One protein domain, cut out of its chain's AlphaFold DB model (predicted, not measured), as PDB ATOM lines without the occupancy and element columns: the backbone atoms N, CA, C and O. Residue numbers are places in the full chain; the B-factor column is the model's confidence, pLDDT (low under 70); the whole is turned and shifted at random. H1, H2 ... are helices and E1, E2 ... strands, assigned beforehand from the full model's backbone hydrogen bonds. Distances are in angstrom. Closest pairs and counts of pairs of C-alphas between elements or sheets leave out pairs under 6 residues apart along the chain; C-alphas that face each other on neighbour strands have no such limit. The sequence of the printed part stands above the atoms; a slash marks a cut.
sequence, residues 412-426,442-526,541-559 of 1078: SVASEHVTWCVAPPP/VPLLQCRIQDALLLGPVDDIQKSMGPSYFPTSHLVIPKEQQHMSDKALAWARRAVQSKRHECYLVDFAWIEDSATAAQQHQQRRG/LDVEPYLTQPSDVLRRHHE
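What this domain is: This is residues 412 to 426, 442 to 526 and 541 to 559 of the 1078 residues of the protein "BRCT domain-containing protein" of Bodo saltans (UniProt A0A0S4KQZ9). A small, loosely built model has a short two-strand parallel sheet, E1 and E2, near its middle, with H3 close to it and H5 packed on H3. From E2 the long helix H4 runs away, H1 lies near it, and H2 lies far from the middle, meeting no other helix. The printed part has 119 residues, with the order H1 H2 E1 H3 E2 H4 H5, and is mostly helix. It is only just compact, close to loose, with a radius of gyration of the C-alphas of 15.7 A and spans of 48 by 36 by 28 A.

How they stand to each other: H1, residues 412 to 421, and H4, residues 508 to 526, are close but not clearly touching, with C-alphas 421 and 515 closest at 6.7 A; they run the same way at a shallow tilt of 22 degrees. H2, residues 458 to 465, touches no helix. E1, residues 474 to 476, and E2, residues 504 to 506, are parallel at 25 degrees, with N 475 and O 504 within hydrogen-bond range at 2.8 A. With H3, residues 486 to 498, they form a strand-helix-strand unit, two parallel neighbour strands with a helix between, whose crossover is right-handed. The closest C-alphas of H3 and E2, Ala 488 and Leu 505, are 7.4 A apart. H3 and H5, residues 550 to 559, touch, with C-alphas 492 and 550 closest at 4.5 A; they run opposite ways at a steep tilt of 51 degrees. Every O i to N i+4 pair is within hydrogen-bond range in H2, H3, H4 and H5, and 5 of 6 are in H1.

Where its parts are: H1 begins at C-alpha 412 (35.326, -30.401, -56.351) and measures 14.6 A, H2 10.3 A, E1 6.1 A, H3 18.0 A, E2 6.0 A and H4 27.6 A. H5, 14.3 A, ends at C-alpha 559 (39.466, -60.484, -55.322).

The domain as a whole: The C-alphas farthest apart, Gly 526 and His 558, are 49.9 A apart. Residues 427 to 441 and 527 to 540 are not printed, with gaps of 9.8 A and 19.4 A between the C-alphas across the cuts. Of the links printed whole, none is long. The mean pLDDT of the printed part is 73.3, and 38 residues are under 70, among them 412 to 426 and 518 to 526.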
ATOM      1  N   SER A 412      36.448 -31.147 -56.925       50.22
ATOM      2  CA  SER A 412      35.326 -30.401 -56.351       50.22
ATOM      3  C   SER A 412      34.738 -31.041 -55.090       50.22
ATOM      4  O   SER A 412      34.423 -30.313 -54.161       50.22
ATOM      5  N   VAL A 413      34.605 -32.370 -55.019       51.25
ATOM      6  CA  VAL A 413      33.912 -33.055 -53.907       51.25
ATOM      7  C   VAL A 413      34.828 -33.222 -52.694       51.25
ATOM      8  O   VAL A 413      34.398 -32.999 -51.564       51.25
ATOM      9  N   ALA A 414      36.108 -33.548 -52.916       54.00
ATOM     10  CA  ALA A 414      37.103 -33.539 -51.840       54.00
ATOM     11  C   ALA A 414      37.328 -32.120 -51.303       54.00
ATOM     12  O   ALA A 414      37.403 -31.933 -50.090       54.00
ATOM     13  N   SER A 415      37.372 -31.119 -52.189       53.59
ATOM     14  CA  SER A 415      37.415 -29.716 -51.786       53.59
ATOM     15  C   SER A 415      36.172 -29.331 -50.983       53.59
ATOM     16  O   SER A 415      36.319 -28.832 -49.874       53.59
ATOM     17  N   GLU A 416      34.960 -29.619 -51.464       54.81
ATOM     18  CA  GLU A 416      33.718 -29.187 -50.811       54.81
ATOM     19  C   GLU A 416      33.518 -29.831 -49.427       54.81
ATOM     20  O   GLU A 416      33.271 -29.107 -48.464       54.81
ATOM     21  N   HIS A 417      33.734 -31.147 -49.275       53.66
ATOM     22  CA  HIS A 417      33.633 -31.806 -47.963       53.66
ATOM     23  C   HIS A 417      34.772 -31.419 -47.002       53.66
ATOM     24  O   HIS A 417      34.511 -31.130 -45.834       53.66
ATOM     25  N   VAL A 418      36.037 -31.397 -47.446       54.06
ATOM     26  CA  VAL A 418      37.165 -31.155 -46.523       54.06
ATOM     27  C   VAL A 418      37.348 -29.662 -46.220       54.06
ATOM     28  O   VAL A 418      37.621 -29.314 -45.073       54.06
ATOM     29  N   THR A 419      37.105 -28.754 -47.173       53.12
ATOM     30  CA  THR A 419      37.151 -27.296 -46.915       53.12
ATOM     31  C   THR A 419      36.050 -26.850 -45.950       53.12
ATOM     32  O   THR A 419      36.260 -25.894 -45.205       53.12
ATOM     33  N   TRP A 420      34.912 -27.557 -45.878       47.81
ATOM     34  CA  TRP A 420      33.869 -27.265 -44.882       47.81
ATOM     35  C   TRP A 420      34.360 -27.460 -43.436       47.81
ATOM     36  O   TRP A 420      33.987 -26.698 -42.546       47.81
ATOM     37  N   CYS A 421      35.267 -28.417 -43.210       45.88
ATOM     38  CA  CYS A 421      35.920 -28.648 -41.916       45.88
ATOM     39  C   CYS A 421      37.183 -27.782 -41.697       45.88
ATOM     40  O   CYS A 421      37.605 -27.588 -40.553       45.88
ATOM     41  N   VAL A 422      37.795 -27.284 -42.781       49.91
ATOM     42  CA  VAL A 422      39.169 -26.746 -42.820       49.91
ATOM     43  C   VAL A 422      39.213 -25.394 -43.551       49.91
ATOM     44  O   VAL A 422      39.726 -25.259 -44.662       49.91
ATOM     45  N   ALA A 423      38.679 -24.353 -42.910       41.72
ATOM     46  CA  ALA A 423      38.815 -22.976 -43.386       41.72
ATOM     47  C   ALA A 423      40.256 -22.430 -43.188       41.72
ATOM     48  O   ALA A 423      40.869 -22.665 -42.142       41.72
ATOM     49  N   PRO A 424      40.817 -21.657 -44.137       37.56
ATOM     50  CA  PRO A 424      42.134 -21.043 -43.968       37.56
ATOM     51  C   PRO A 424      42.111 -19.920 -42.908       37.56
ATOM     52  O   PRO A 424      41.110 -19.208 -42.782       37.56
ATOM     53  N   PRO A 425      43.211 -19.697 -42.160       37.47
ATOM     54  CA  PRO A 425      43.274 -18.642 -41.152       37.47
ATOM     55  C   PRO A 425      43.213 -17.238 -41.791       37.47
ATOM     56  O   PRO A 425      43.836 -17.010 -42.833       37.47
ATOM     57  N   PRO A 426      42.518 -16.264 -41.169       34.53
ATOM     58  CA  PRO A 426      42.344 -14.933 -41.745       34.53
ATOM     59  C   PRO A 426      43.670 -14.146 -41.827       34.53
ATOM     60  O   PRO A 426      44.522 -14.253 -40.937       34.53
ATOM     61  N   VAL A 442      34.957 -20.644 -37.618       37.16
ATOM     62  CA  VAL A 442      36.265 -21.039 -37.088       37.16
ATOM     63  C   VAL A 442      36.592 -22.422 -37.668       37.16
ATOM     64  O   VAL A 442      35.738 -23.305 -37.571       37.16
ATOM     65  N   PRO A 443      37.778 -22.649 -38.263       49.00
ATOM     66  CA  PRO A 443      38.164 -23.982 -38.720       49.00
ATOM     67  C   PRO A 443      38.213 -24.958 -37.541       49.00
ATOM     68  O   PRO A 443      38.957 -24.739 -36.583       49.00
ATOM     69  N   LEU A 444      37.415 -26.025 -37.620       55.94
ATOM     70  CA  LEU A 444      37.292 -27.029 -36.558       55.94
ATOM     71  C   LEU A 444      38.458 -28.027 -36.558       55.94
ATOM     72  O   LEU A 444      38.777 -28.583 -35.510       55.94
ATOM     73  N   LEU A 445      39.108 -28.227 -37.708       61.03
ATOM     74  CA  LEU A 445      40.300 -29.062 -37.856       61.03
ATOM     75  C   LEU A 445      41.406 -28.282 -38.578       61.03
ATOM     76  O   LEU A 445      41.191 -27.756 -39.669       61.03
ATOM     77  N   GLN A 446      42.615 -28.250 -38.013       63.31
ATOM     78  CA  GLN A 446      43.805 -27.795 -38.740       63.31
ATOM     79  C   GLN A 446      44.497 -28.981 -39.424       63.31
ATOM     80  O   GLN A 446      45.281 -29.694 -38.801       63.31
ATOM     81  N   CYS A 447      44.257 -29.176 -40.722       72.06
ATOM     82  CA  CYS A 447      45.013 -30.122 -41.549       72.06
ATOM     83  C   CYS A 447      45.709 -29.420 -42.725       72.06
ATOM     84  O   CYS A 447      45.307 -28.336 -43.150       72.06
ATOM     85  N   ARG A 448      46.752 -30.052 -43.270       75.44
ATOM     86  CA  ARG A 448      47.329 -29.699 -44.574       75.44
ATOM     87  C   ARG A 448      46.878 -30.730 -45.594       75.44
ATOM     88  O   ARG A 448      47.258 -31.890 -45.488       75.44
ATOM     89  N   ILE A 449      46.098 -30.318 -46.583       80.94
ATOM     90  CA  ILE A 449      45.720 -31.185 -47.704       80.94
ATOM     91  C   ILE A 449      46.867 -31.177 -48.728       80.94
ATOM     92  O   ILE A 449      47.400 -30.110 -49.032       80.94
ATOM     93  N   GLN A 450      47.259 -32.344 -49.246       84.00
ATOM     94  CA  GLN A 450      48.202 -32.470 -50.364       84.00
ATOM     95  C   GLN A 450      47.801 -33.607 -51.314       84.00
ATOM     96  O   GLN A 450      47.505 -34.726 -50.883       84.00
ATOM     97  N   ASP A 451      47.825 -33.343 -52.619       79.81
ATOM     98  CA  ASP A 451      47.296 -34.266 -53.635       79.81
ATOM     99  C   ASP A 451      48.220 -35.458 -53.907       79.81
ATOM    100  O   ASP A 451      47.758 -36.553 -54.252       79.81
ATOM    101  N   ALA A 452      49.527 -35.274 -53.710       83.69
ATOM    102  CA  ALA A 452      50.529 -36.323 -53.825       83.69
ATOM    103  C   ALA A 452      50.525 -37.241 -52.589       83.69
ATOM    104  O   ALA A 452      50.572 -36.774 -51.452       83.69
ATOM    105  N   LEU A 453      50.525 -38.560 -52.813       88.50
ATOM    106  CA  LEU A 453      50.785 -39.545 -51.760       88.50
ATOM    107  C   LEU A 453      52.301 -39.663 -51.572       88.50
ATOM    108  O   LEU A 453      52.974 -40.304 -52.376       88.50
ATOM    109  N   LEU A 454      52.833 -39.041 -50.522       87.56
ATOM    110  CA  LEU A 454      54.271 -38.977 -50.256       87.56
ATOM    111  C   LEU A 454      54.617 -39.885 -49.071       87.56
ATOM    112  O   LEU A 454      54.194 -39.624 -47.948       87.56
ATOM    113  N   LEU A 455      55.367 -40.964 -49.315       82.88
ATOM    114  CA  LEU A 455      55.710 -41.979 -48.309       82.88
ATOM    115  C   LEU A 455      57.232 -42.144 -48.204       82.88
ATOM    116  O   LEU A 455      57.888 -42.575 -49.154       82.88
ATOM    117  N   GLY A 456      57.795 -41.803 -47.045       76.94
ATOM    118  CA  GLY A 456      59.234 -41.865 -46.783       76.94
ATOM    119  C   GLY A 456      59.696 -40.849 -45.731       76.94
ATOM    120  O   GLY A 456      58.863 -40.212 -45.082       76.94
ATOM    121  N   PRO A 457      61.019 -40.699 -45.535       74.88
ATOM    122  CA  PRO A 457      61.595 -39.675 -44.664       74.88
ATOM    123  C   PRO A 457      61.300 -38.255 -45.164       74.88
ATOM    124  O   PRO A 457      61.285 -38.009 -46.371       74.88
ATOM    125  N   VAL A 458      61.131 -37.308 -44.232       73.50
ATOM    126  CA  VAL A 458      60.929 -35.880 -44.546       73.50
ATOM    127  C   VAL A 458      62.066 -35.355 -45.417       73.50
ATOM    128  O   VAL A 458      61.804 -34.774 -46.464       73.50
ATOM    129  N   ASP A 459      63.312 -35.620 -45.019       69.69
ATOM    130  CA  ASP A 459      64.506 -35.116 -45.697       69.69
ATOM    131  C   ASP A 459      64.556 -35.519 -47.173       69.69
ATOM    132  O   ASP A 459      64.945 -34.721 -48.016       69.69
ATOM    133  N   ASP A 460      64.167 -36.750 -47.506       76.19
ATOM    134  CA  ASP A 460      64.241 -37.262 -48.879       76.19
ATOM    135  C   ASP A 460      63.106 -36.704 -49.743       76.19
ATOM    136  O   ASP A 460      63.331 -36.302 -50.887       76.19
ATOM    137  N   ILE A 461      61.908 -36.568 -49.165       76.88
ATOM    138  CA  ILE A 461      60.775 -35.883 -49.801       76.88
ATOM    139  C   ILE A 461      61.104 -34.401 -50.038       76.88
ATOM    140  O   ILE A 461      60.854 -33.891 -51.127       76.88
ATOM    141  N   GLN A 462      61.721 -33.712 -49.075       75.19
ATOM    142  CA  GLN A 462      62.065 -32.292 -49.200       75.19
ATOM    143  C   GLN A 462      63.270 -32.034 -50.114       75.19
ATOM    144  O   GLN A 462      63.274 -31.018 -50.808       75.19
ATOM    145  N   LYS A 463      64.241 -32.956 -50.199       74.25
ATOM    146  CA  LYS A 463      65.285 -32.940 -51.245       74.25
ATOM    147  C   LYS A 463      64.682 -33.096 -52.645       74.25
ATOM    148  O   LYS A 463      65.118 -32.409 -53.560       74.25
ATOM    149  N   SER A 464      63.707 -33.996 -52.808       69.56
ATOM    150  CA  SER A 464      63.143 -34.349 -54.119       69.56
ATOM    151  C   SER A 464      62.046 -33.403 -54.616       69.56
ATOM    152  O   SER A 464      61.891 -33.258 -55.824       69.56
ATOM    153  N   MET A 465      61.254 -32.813 -53.716       70.69
ATOM    154  CA  MET A 465      60.050 -32.034 -54.054       70.69
ATOM    155  C   MET A 465      60.108 -30.580 -53.550       70.69
ATOM    156  O   MET A 465      59.321 -29.744 -53.987       70.69
ATOM    157  N   GLY A 466      61.028 -30.260 -52.636       75.50
ATOM    158  CA  GLY A 466      61.151 -28.950 -51.994       75.50
ATOM    159  C   GLY A 466      60.489 -28.853 -50.606       75.50
ATOM    160  O   GLY A 466      59.688 -29.707 -50.218       75.50
ATOM    161  N   PRO A 467      60.795 -27.790 -49.836       73.00
ATOM    162  CA  PRO A 467      60.472 -27.676 -48.405       73.00
ATOM    163  C   PRO A 467      58.980 -27.473 -48.084       73.00
ATOM    164  O   PRO A 467      58.591 -27.486 -46.919       73.00
ATOM    165  N   SER A 468      58.134 -27.267 -49.096       74.81
ATOM    166  CA  SER A 468      56.674 -27.203 -48.949       74.81
ATOM    167  C   SER A 468      56.014 -28.575 -48.804       74.81
ATOM    168  O   SER A 468      54.862 -28.639 -48.380       74.81
ATOM    169  N   TYR A 469      56.716 -29.652 -49.166       77.69
ATOM    170  CA  TYR A 469      56.190 -31.014 -49.160       77.69
ATOM    171  C   TYR A 469      56.630 -31.792 -47.923       77.69
ATOM    172  O   TYR A 469      57.682 -31.544 -47.328       77.69
ATOM    173  N   PHE A 470      55.790 -32.744 -47.529       79.81
ATOM    174  CA  PHE A 470      55.940 -33.519 -46.306       79.81
ATOM    175  C   PHE A 470      55.392 -34.941 -46.517       79.81
ATOM    176  O   PHE A 470      54.604 -35.158 -47.442       79.81
ATOM    177  N   PRO A 471      55.751 -35.919 -45.668       83.88
ATOM    178  CA  PRO A 471      55.118 -37.233 -45.687       83.88
ATOM    179  C   PRO A 471      53.602 -37.122 -45.475       83.88
ATOM    180  O   PRO A 471      53.141 -36.456 -44.545       83.88
ATOM    181  N   THR A 472      52.821 -37.803 -46.313       87.56
ATOM    182  CA  THR A 472      51.390 -38.013 -46.082       87.56
ATOM    183  C   THR A 472      51.227 -38.771 -44.768       87.56
ATOM    184  O   THR A 472      51.792 -39.844 -44.595       87.56
ATOM    185  N   SER A 473      50.426 -38.231 -43.855       83.50
ATOM    186  CA  SER A 473      50.140 -38.837 -42.548       83.50
ATOM    187  C   SER A 473      48.861 -39.673 -42.552       83.50
ATOM    188  O   SER A 473      48.810 -40.732 -41.930       83.50
ATOM    189  N   HIS A 474      47.860 -39.217 -43.307       87.50
ATOM    190  CA  HIS A 474      46.542 -39.822 -43.423       87.50
ATOM    191  C   HIS A 474      46.150 -39.852 -44.903       87.50
ATOM    192  O   HIS A 474      46.091 -38.817 -45.570       87.50
ATOM    193  N   LEU A 475      45.906 -41.049 -45.421       91.06
ATOM    194  CA  LEU A 475      45.370 -41.302 -46.749       91.06
ATOM    195  C   LEU A 475      43.864 -41.545 -46.605       91.06
ATOM    196  O   LEU A 475      43.451 -42.560 -46.050       91.06
ATOM    197  N   VAL A 476      43.056 -40.597 -47.077       90.94
ATOM    198  CA  VAL A 476      41.593 -40.607 -46.933       90.94
ATOM    199  C   VAL A 476      40.971 -41.171 -48.203       90.94
ATOM    200  O   VAL A 476      41.118 -40.598 -49.291       90.94
ATOM    201  N   ILE A 477      40.306 -42.320 -48.077       89.69
ATOM    202  CA  ILE A 477      39.677 -43.037 -49.193       89.69
ATOM    203  C   ILE A 477      38.381 -43.687 -48.694       89.69
ATOM    204  O   ILE A 477      38.453 -44.420 -47.701       89.69
ATOM    205  N   PRO A 478      37.230 -43.493 -49.379       87.94
ATOM    206  CA  PRO A 478      35.973 -44.127 -48.992       87.94
ATOM    207  C   PRO A 478      36.149 -45.640 -48.902       87.94
ATOM    208  O   PRO A 478      36.755 -46.246 -49.794       87.94
ATOM    209  N   LYS A 479      35.635 -46.257 -47.842       84.88
ATOM    210  CA  LYS A 479      35.796 -47.690 -47.534       84.88
ATOM    211  C   LYS A 479      35.470 -48.628 -48.699       84.88
ATOM    212  O   LYS A 479      36.124 -49.658 -48.877       84.88
ATOM    213  N   GLU A 480      34.501 -48.240 -49.520       84.75
ATOM    214  CA  GLU A 480      34.064 -48.928 -50.734       84.75
ATOM    215  C   GLU A 480      35.145 -48.869 -51.823       84.75
ATOM    216  O   GLU A 480      35.391 -49.859 -52.505       84.75
ATOM    217  N   GLN A 481      35.836 -47.735 -51.961       85.50
ATOM    218  CA  GLN A 481      36.821 -47.456 -53.013       85.50
ATOM    219  C   GLN A 481      38.262 -47.849 -52.645       85.50
ATOM    220  O   GLN A 481      39.116 -47.937 -53.529       85.50
ATOM    221  N   GLN A 482      38.553 -48.142 -51.371       86.44
ATOM    222  CA  GLN A 482      39.895 -48.528 -50.893       86.44
ATOM    223  C   GLN A 482      40.523 -49.704 -51.653       86.44
ATOM    224  O   GLN A 482      41.741 -49.789 -51.752       86.44
ATOM    225  N   HIS A 483      39.716 -50.605 -52.216       83.88
ATOM    226  CA  HIS A 483      40.213 -51.740 -52.998       83.88
ATOM    227  C   HIS A 483      40.438 -51.422 -54.493       83.88
ATOM    228  O   HIS A 483      41.033 -52.232 -55.207       83.88
ATOM    229  N   MET A 484      39.990 -50.252 -54.962       84.94
ATOM    230  CA  MET A 484      40.090 -49.788 -56.353       84.94
ATOM    231  C   MET A 484      41.112 -48.656 -56.547       84.94
ATOM    232  O   MET A 484      41.592 -48.477 -57.659       84.94
ATOM    233  N   SER A 485      41.453 -47.893 -55.499       88.62
ATOM    234  CA  SER A 485      42.394 -46.764 -55.597       88.62
ATOM    235  C   SER A 485      43.861 -47.212 -55.658       88.62
ATOM    236  O   SER A 485      44.361 -47.878 -54.747       88.62
ATOM    237  N   ASP A 486      44.594 -46.751 -56.675       86.62
ATOM    238  CA  ASP A 486      46.039 -46.985 -56.807       86.62
ATOM    239  C   ASP A 486      46.846 -46.397 -55.641       86.62
ATOM    240  O   ASP A 486      47.854 -46.973 -55.232       86.62
ATOM    241  N   LYS A 487      46.376 -45.297 -55.034       88.31
ATOM    242  CA  LYS A 487      46.984 -44.718 -53.826       88.31
ATOM    243  C   LYS A 487      46.862 -45.674 -52.628       88.31
ATOM    244  O   LYS A 487      47.846 -45.877 -51.916       88.31
ATOM    245  N   ALA A 488      45.705 -46.319 -52.435       89.44
ATOM    246  CA  ALA A 488      45.538 -47.353 -51.404       89.44
ATOM    247  C   ALA A 488      46.437 -48.572 -51.668       89.44
ATOM    248  O   ALA A 488      47.054 -49.111 -50.748       89.44
ATOM    249  N   LEU A 489      46.542 -48.989 -52.933       88.75
ATOM    250  CA  LEU A 489      47.363 -50.122 -53.350       88.75
ATOM    251  C   LEU A 489      48.865 -49.851 -53.160       88.75
ATOM    252  O   LEU A 489      49.581 -50.718 -52.657       88.75
ATOM    253  N   ALA A 490      49.336 -48.655 -53.518       86.00
ATOM    254  CA  ALA A 490      50.712 -48.214 -53.310       86.00
ATOM    255  C   ALA A 490      51.067 -48.180 -51.815       86.00
ATOM    256  O   ALA A 490      52.073 -48.765 -51.412       86.00
ATOM    257  N   TRP A 491      50.198 -47.589 -50.986       91.25
ATOM    258  CA  TRP A 491      50.326 -47.609 -49.526       91.25
ATOM    259  C   TRP A 491      50.397 -49.038 -48.967       91.25
ATOM    260  O   TRP A 491      51.313 -49.359 -48.209       91.25
ATOM    261  N   ALA A 492      49.482 -49.923 -49.375       88.38
ATOM    262  CA  ALA A 492      49.416 -51.280 -48.840       88.38
ATOM    263  C   ALA A 492      50.638 -52.128 -49.240       88.38
ATOM    264  O   ALA A 492      51.191 -52.851 -48.407       88.38
ATOM    265  N   ARG A 493      51.112 -51.997 -50.490       87.25
ATOM    266  CA  ARG A 493      52.374 -52.604 -50.954       87.25
ATOM    267  C   ARG A 493      53.565 -52.082 -50.148       87.25
ATOM    268  O   ARG A 493      54.368 -52.882 -49.668       87.25
ATOM    269  N   ARG A 494      53.654 -50.760 -49.959       82.69
ATOM    270  CA  ARG A 494      54.735 -50.105 -49.211       82.69
ATOM    271  C   ARG A 494      54.789 -50.585 -47.761       82.69
ATOM    272  O   ARG A 494      55.858 -50.996 -47.320       82.69
ATOM    273  N   ALA A 495      53.653 -50.625 -47.066       81.81
ATOM    274  CA  ALA A 495      53.574 -51.068 -45.675       81.81
ATOM    275  C   ALA A 495      54.015 -52.533 -45.483       81.81
ATOM    276  O   ALA A 495      54.704 -52.853 -44.512       81.81
ATOM    277  N   VAL A 496      53.680 -53.420 -46.429       83.19
ATOM    278  CA  VAL A 496      54.159 -54.816 -46.432       83.19
ATOM    279  C   VAL A 496      55.664 -54.899 -46.722       83.19
ATOM    280  O   VAL A 496      56.364 -55.681 -46.079       83.19
ATOM    281  N   GLN A 497      56.179 -54.082 -47.646       78.50
ATOM    282  CA  GLN A 497      57.596 -54.070 -48.025       78.50
ATOM    283  C   GLN A 497      58.505 -53.517 -46.914       78.50
ATOM    284  O   GLN A 497      59.525 -54.131 -46.599       78.50
ATOM    285  N   SER A 498      58.148 -52.382 -46.304       73.50
ATOM    286  CA  SER A 498      58.948 -51.737 -45.252       73.50
ATOM    287  C   SER A 498      58.685 -52.293 -43.849       73.50
ATOM    288  O   SER A 498      59.444 -51.996 -42.922       73.50
ATOM    289  N   LYS A 499      57.627 -53.105 -43.683       74.94
ATOM    290  CA  LYS A 499      57.096 -53.590 -42.394       74.94
ATOM    291  C   LYS A 499      56.764 -52.445 -41.423       74.94
ATOM    292  O   LYS A 499      56.905 -52.590 -40.209       74.94
ATOM    293  N   ARG A 500      56.365 -51.286 -41.957       71.69
ATOM    294  CA  ARG A 500      56.043 -50.066 -41.204       71.69
ATOM    295  C   ARG A 500      54.788 -49.418 -41.774       71.69
ATOM    296  O   ARG A 500      54.640 -49.292 -42.984       71.69
ATOM    297  N   HIS A 501      53.917 -48.937 -40.896       71.19
ATOM    298  CA  HIS A 501      52.840 -48.036 -41.293       71.19
ATOM    299  C   HIS A 501      53.440 -46.632 -41.451       71.19
ATOM    300  O   HIS A 501      53.708 -45.952 -40.464       71.19
ATOM    301  N   GLU A 502      53.732 -46.242 -42.693       77.31
ATOM    302  CA  GLU A 502      54.263 -44.909 -43.032       77.31
ATOM    303  C   GLU A 502      53.155 -43.839 -43.063       77.31
ATOM    304  O   GLU A 502      53.438 -42.666 -42.852       77.31
ATOM    305  N   CYS A 503      51.891 -44.236 -43.253       84.94
ATOM    306  CA  CYS A 503      50.716 -43.389 -43.038       84.94
ATOM    307  C   CYS A 503      49.487 -44.227 -42.637       84.94
ATOM    308  O   CYS A 503      49.509 -45.460 -42.732       84.94
ATOM    309  N   TYR A 504      48.416 -43.563 -42.205       85.12
ATOM    310  CA  TYR A 504      47.137 -44.171 -41.838       85.12
ATOM    311  C   TYR A 504      46.171 -44.186 -43.026       85.12
ATOM    312  O   TYR A 504      45.872 -43.131 -43.577       85.12
ATOM    313  N   LEU A 505      45.640 -45.354 -43.403       88.38
ATOM    314  CA  LEU A 505      44.505 -45.442 -44.330       88.38
ATOM    315  C   LEU A 505      43.202 -45.286 -43.539       88.38
ATOM    316  O   LEU A 505      42.889 -46.133 -42.699       88.38
ATOM    317  N   VAL A 506      42.461 -44.215 -43.818       87.12
ATOM    318  CA  VAL A 506      41.233 -43.831 -43.108       87.12
ATOM    319  C   VAL A 506      40.058 -43.640 -44.064       87.12
ATOM    320  O   VAL A 506      40.225 -43.354 -45.251       87.12
ATOM    321  N   ASP A 507      38.862 -43.810 -43.518       85.31
ATOM    322  CA  ASP A 507      37.587 -43.576 -44.192       85.31
ATOM    323  C   ASP A 507      37.128 -42.118 -44.004       85.31
ATOM    324  O   ASP A 507      37.556 -41.453 -43.057       85.31
ATOM    325  N   PHE A 508      36.239 -41.613 -44.864       81.31
ATOM    326  CA  PHE A 508      35.753 -40.225 -44.760       81.31
ATOM    327  C   PHE A 508      34.983 -39.962 -43.457       81.31
ATOM    328  O   PHE A 508      35.150 -38.897 -42.863       81.31
ATOM    329  N   ALA A 509      34.240 -40.958 -42.960       80.12
ATOM    330  CA  ALA A 509      33.514 -40.885 -41.691       80.12
ATOM    331  C   ALA A 509      34.409 -40.481 -40.502       80.12
ATOM    332  O   ALA A 509      33.966 -39.753 -39.625       80.12
ATOM    333  N   TRP A 510      35.695 -40.854 -40.499       82.06
ATOM    334  CA  TRP A 510      36.619 -40.472 -39.423       82.06
ATOM    335  C   TRP A 510      36.954 -38.966 -39.412       82.06
ATOM    336  O   TRP A 510      37.234 -38.415 -38.346       82.06
ATOM    337  N   ILE A 511      36.883 -38.269 -40.557       78.38
ATOM    338  CA  ILE A 511      36.990 -36.797 -40.588       78.38
ATOM    339  C   ILE A 511      35.738 -36.176 -39.960       78.38
ATOM    340  O   ILE A 511      35.852 -35.242 -39.170       78.38
ATOM    341  N   GLU A 512      34.560 -36.704 -40.294       77.00
ATOM    342  CA  GLU A 512      33.267 -36.218 -39.797       77.00
ATOM    343  C   GLU A 512      33.123 -36.472 -38.283       77.00
ATOM    344  O   GLU A 512      32.775 -35.553 -37.536       77.00
ATOM    345  N   ASP A 513      33.511 -37.661 -37.807       77.19
ATOM    346  CA  ASP A 513      33.624 -38.006 -36.384       77.19
ATOM    347  C   ASP A 513      34.605 -37.067 -35.661       77.19
ATOM    348  O   ASP A 513      34.283 -36.529 -34.601       77.19
ATOM    349  N   SER A 514      35.785 -36.811 -36.242       75.44
ATOM    350  CA  SER A 514      36.804 -35.941 -35.635       75.44
ATOM    351  C   SER A 514      36.375 -34.472 -35.571       75.44
ATOM    352  O   SER A 514      36.602 -33.810 -34.558       75.44
ATOM    353  N   ALA A 515      35.722 -33.956 -36.616       72.31
ATOM    354  CA  ALA A 515      35.160 -32.605 -36.622       72.31
ATOM    355  C   ALA A 515      34.023 -32.473 -35.591       72.31
ATOM    356  O   ALA A 515      33.952 -31.482 -34.860       72.31
ATOM    357  N   THR A 516      33.184 -33.506 -35.470       74.56
ATOM    358  CA  THR A 516      32.111 -33.584 -34.469       74.56
ATOM    359  C   THR A 516      32.674 -33.640 -33.043       74.56
ATOM    360  O   THR A 516      32.181 -32.936 -32.160       74.56
ATOM    361  N   ALA A 517      33.738 -34.413 -32.806       70.44
ATOM    362  CA  ALA A 517      34.426 -34.478 -31.517       70.44
ATOM    363  C   ALA A 517      35.043 -33.121 -31.128       70.44
ATOM    364  O   ALA A 517      34.819 -32.642 -30.012       70.44
ATOM    365  N   ALA A 518      35.731 -32.452 -32.062       65.94
ATOM    366  CA  ALA A 518      36.265 -31.103 -31.863       65.94
ATOM    367  C   ALA A 518      35.155 -30.094 -31.508       65.94
ATOM    368  O   ALA A 518      35.280 -29.350 -30.532       65.94
ATOM    369  N   GLN A 519      34.026 -30.125 -32.226       68.44
ATOM    370  CA  GLN A 519      32.865 -29.274 -31.947       68.44
ATOM    371  C   GLN A 519      32.272 -29.531 -30.549       68.44
ATOM    372  O   GLN A 519      31.989 -28.579 -29.818       68.44
ATOM    373  N   GLN A 520      32.138 -30.796 -30.132       69.81
ATOM    374  CA  GLN A 520      31.673 -31.150 -28.782       69.81
ATOM    375  C   GLN A 520      32.653 -30.694 -27.687       69.81
ATOM    376  O   GLN A 520      32.224 -30.225 -26.632       69.81
ATOM    377  N   HIS A 521      33.966 -30.786 -27.916       62.34
ATOM    378  CA  HIS A 521      34.973 -30.277 -26.977       62.34
ATOM    379  C   HIS A 521      34.957 -28.747 -26.874       62.34
ATOM    380  O   HIS A 521      35.086 -28.206 -25.772       62.34
ATOM    381  N   GLN A 522      34.734 -28.043 -27.986       63.09
ATOM    382  CA  GLN A 522      34.559 -26.593 -27.986       63.09
ATOM    383  C   GLN A 522      33.292 -26.173 -27.220       63.09
ATOM    384  O   GLN A 522      33.353 -25.241 -26.418       63.09
ATOM    385  N   GLN A 523      32.176 -26.892 -27.393       66.00
ATOM    386  CA  GLN A 523      30.937 -26.667 -26.635       66.00
ATOM    387  C   GLN A 523      31.142 -26.888 -25.128       66.00
ATOM    388  O   GLN A 523      30.855 -25.984 -24.346       66.00
ATOM    389  N   ARG A 524      31.754 -28.013 -24.723       63.97
ATOM    390  CA  ARG A 524      32.073 -28.299 -23.308       63.97
ATOM    391  C   ARG A 524      32.972 -27.240 -22.653       63.97
ATOM    392  O   ARG A 524      32.843 -26.995 -21.459       63.97
ATOM    393  N   ARG A 525      33.862 -26.580 -23.408       57.09
ATOM    394  CA  ARG A 525      34.634 -25.424 -22.903       57.09
ATOM    395  C   ARG A 525      33.832 -24.121 -22.838       57.09
ATOM    396  O   ARG A 525      34.152 -23.287 -22.002       57.09
ATOM    397  N   GLY A 526      32.824 -23.934 -23.690       54.81
ATOM    398  CA  GLY A 526      31.968 -22.742 -23.680       54.81
ATOM    399  C   GLY A 526      31.026 -22.662 -22.474       54.81
ATOM    400  O   GLY A 526      30.675 -21.566 -22.049       54.81
ATOM    401  N   LEU A 541      42.870 -34.077 -34.274       54.25
ATOM    402  CA  LEU A 541      42.079 -35.299 -34.443       54.25
ATOM    403  C   LEU A 541      42.130 -36.176 -33.175       54.25
ATOM    404  O   LEU A 541      43.098 -36.902 -32.966       54.25
ATOM    405  N   ASP A 542      41.081 -36.123 -32.353       45.25
ATOM    406  CA  ASP A 542      40.991 -36.837 -31.062       45.25
ATOM    407  C   ASP A 542      40.390 -38.261 -31.186       45.25
ATOM    408  O   ASP A 542      40.185 -38.952 -30.190       45.25
ATOM    409  N   VAL A 543      40.082 -38.716 -32.410       51.06
ATOM    410  CA  VAL A 543      39.466 -40.027 -32.695       51.06
ATOM    411  C   VAL A 543      40.525 -41.010 -33.195       51.06
ATOM    412  O   VAL A 543      41.172 -40.756 -34.214       51.06
ATOM    413  N   GLU A 544      40.674 -42.166 -32.532       55.81
ATOM    414  CA  GLU A 544      41.553 -43.232 -33.029       55.81
ATOM    415  C   GLU A 544      41.122 -43.670 -34.445       55.81
ATOM    416  O   GLU A 544      39.968 -44.058 -34.649       55.81
ATOM    417  N   PRO A 545      42.016 -43.617 -35.448       58.62
ATOM    418  CA  PRO A 545      41.658 -43.929 -36.825       58.62
ATOM    419  C   PRO A 545      41.272 -45.402 -36.992       58.62
ATOM    420  O   PRO A 545      41.993 -46.300 -36.552       58.62
ATOM    421  N   TYR A 546      40.164 -45.653 -37.703       58.03
ATOM    422  CA  TYR A 546      39.677 -46.994 -38.050       58.03
ATOM    423  C   TYR A 546      40.668 -47.739 -38.965       58.03
ATOM    424  O   TYR A 546      40.526 -47.767 -40.190       58.03
ATOM    425  N   LEU A 547      41.690 -48.342 -38.354       62.06
ATOM    426  CA  LEU A 547      42.834 -48.958 -39.024       62.06
ATOM    427  C   LEU A 547      42.425 -50.125 -39.932       62.06
ATOM    428  O   LEU A 547      42.255 -51.265 -39.499       62.06
ATOM    429  N   THR A 548      42.347 -49.840 -41.229       73.88
ATOM    430  CA  THR A 548      42.248 -50.874 -42.262       73.88
ATOM    431  C   THR A 548      43.603 -51.563 -42.412       73.88
ATOM    432  O   THR A 548      44.632 -50.901 -42.521       73.88
ATOM    433  N   GLN A 549      43.633 -52.897 -42.418       82.00
ATOM    434  CA  GLN A 549      44.883 -53.651 -42.543       82.00
ATOM    435  C   GLN A 549      45.402 -53.653 -43.998       82.00
ATOM    436  O   GLN A 549      44.618 -53.923 -44.914       82.00
ATOM    437  N   PRO A 550      46.714 -53.444 -44.249       84.06
ATOM    438  CA  PRO A 550      47.303 -53.527 -45.592       84.06
ATOM    439  C   PRO A 550      47.013 -54.853 -46.309       84.06
ATOM    440  O   PRO A 550      46.782 -54.882 -47.518       84.06
ATOM    441  N   SER A 551      46.974 -55.957 -45.556       85.00
ATOM    442  CA  SER A 551      46.632 -57.290 -46.057       85.00
ATOM    443  C   SER A 551      45.202 -57.382 -46.595       85.00
ATOM    444  O   SER A 551      44.991 -58.029 -47.618       85.00
ATOM    445  N   ASP A 552      44.227 -56.713 -45.969       84.50
ATOM    446  CA  ASP A 552      42.838 -56.693 -46.444       84.50
ATOM    447  C   ASP A 552      42.666 -55.841 -47.705       84.50
ATOM    448  O   ASP A 552      41.896 -56.222 -48.587       84.50
ATOM    449  N   VAL A 553      43.410 -54.737 -47.844       86.62
ATOM    450  CA  VAL A 553      43.423 -53.936 -49.084       86.62
ATOM    451  C   VAL A 553      43.982 -54.757 -50.247       86.62
ATOM    452  O   VAL A 553      43.338 -54.867 -51.290       86.62
ATOM    453  N   LEU A 554      45.140 -55.400 -50.053       88.00
ATOM    454  CA  LEU A 554      45.762 -56.263 -51.066       88.00
ATOM    455  C   LEU A 554      44.860 -57.447 -51.441       88.00
ATOM    456  O   LEU A 554      44.725 -57.770 -52.623       88.00
ATOM    457  N   ARG A 555      44.207 -58.063 -50.448       90.38
ATOM    458  CA  ARG A 555      43.270 -59.172 -50.643       90.38
ATOM    459  C   ARG A 555      42.039 -58.748 -51.446       90.38
ATOM    460  O   ARG A 555      41.772 -59.359 -52.477       90.38
ATOM    461  N   ARG A 556      41.342 -57.675 -51.049       86.81
ATOM    462  CA  ARG A 556      40.163 -57.169 -51.780       86.81
ATOM    463  C   ARG A 556      40.512 -56.696 -53.191       86.81
ATOM    464  O   ARG A 556      39.736 -56.920 -54.116       86.81
ATOM    465  N   HIS A 557      41.686 -56.091 -53.387       89.38
ATOM    466  CA  HIS A 557      42.154 -55.723 -54.724       89.38
ATOM    467  C   HIS A 557      42.374 -56.965 -55.606       89.38
ATOM    468  O   HIS A 557      41.973 -56.975 -56.768       89.38
ATOM    469  N   HIS A 558      42.956 -58.039 -55.061       88.88
ATOM    470  CA  HIS A 558      43.123 -59.306 -55.780       88.88
ATOM    471  C   HIS A 558      41.781 -59.996 -56.092       88.88
ATOM    472  O   HIS A 558      41.581 -60.472 -57.212       88.88
ATOM    473  N   GLU A 559      40.844 -60.001 -55.138       89.38
ATOM    474  CA  GLU A 559      39.466 -60.484 -55.322       89.38
ATOM    475  C   GLU A 559      38.771 -59.717 -56.470       89.38
ATOM    476  O   GLU A 559      38.282 -60.329 -57.420       89.38
TER     477      GLU A 559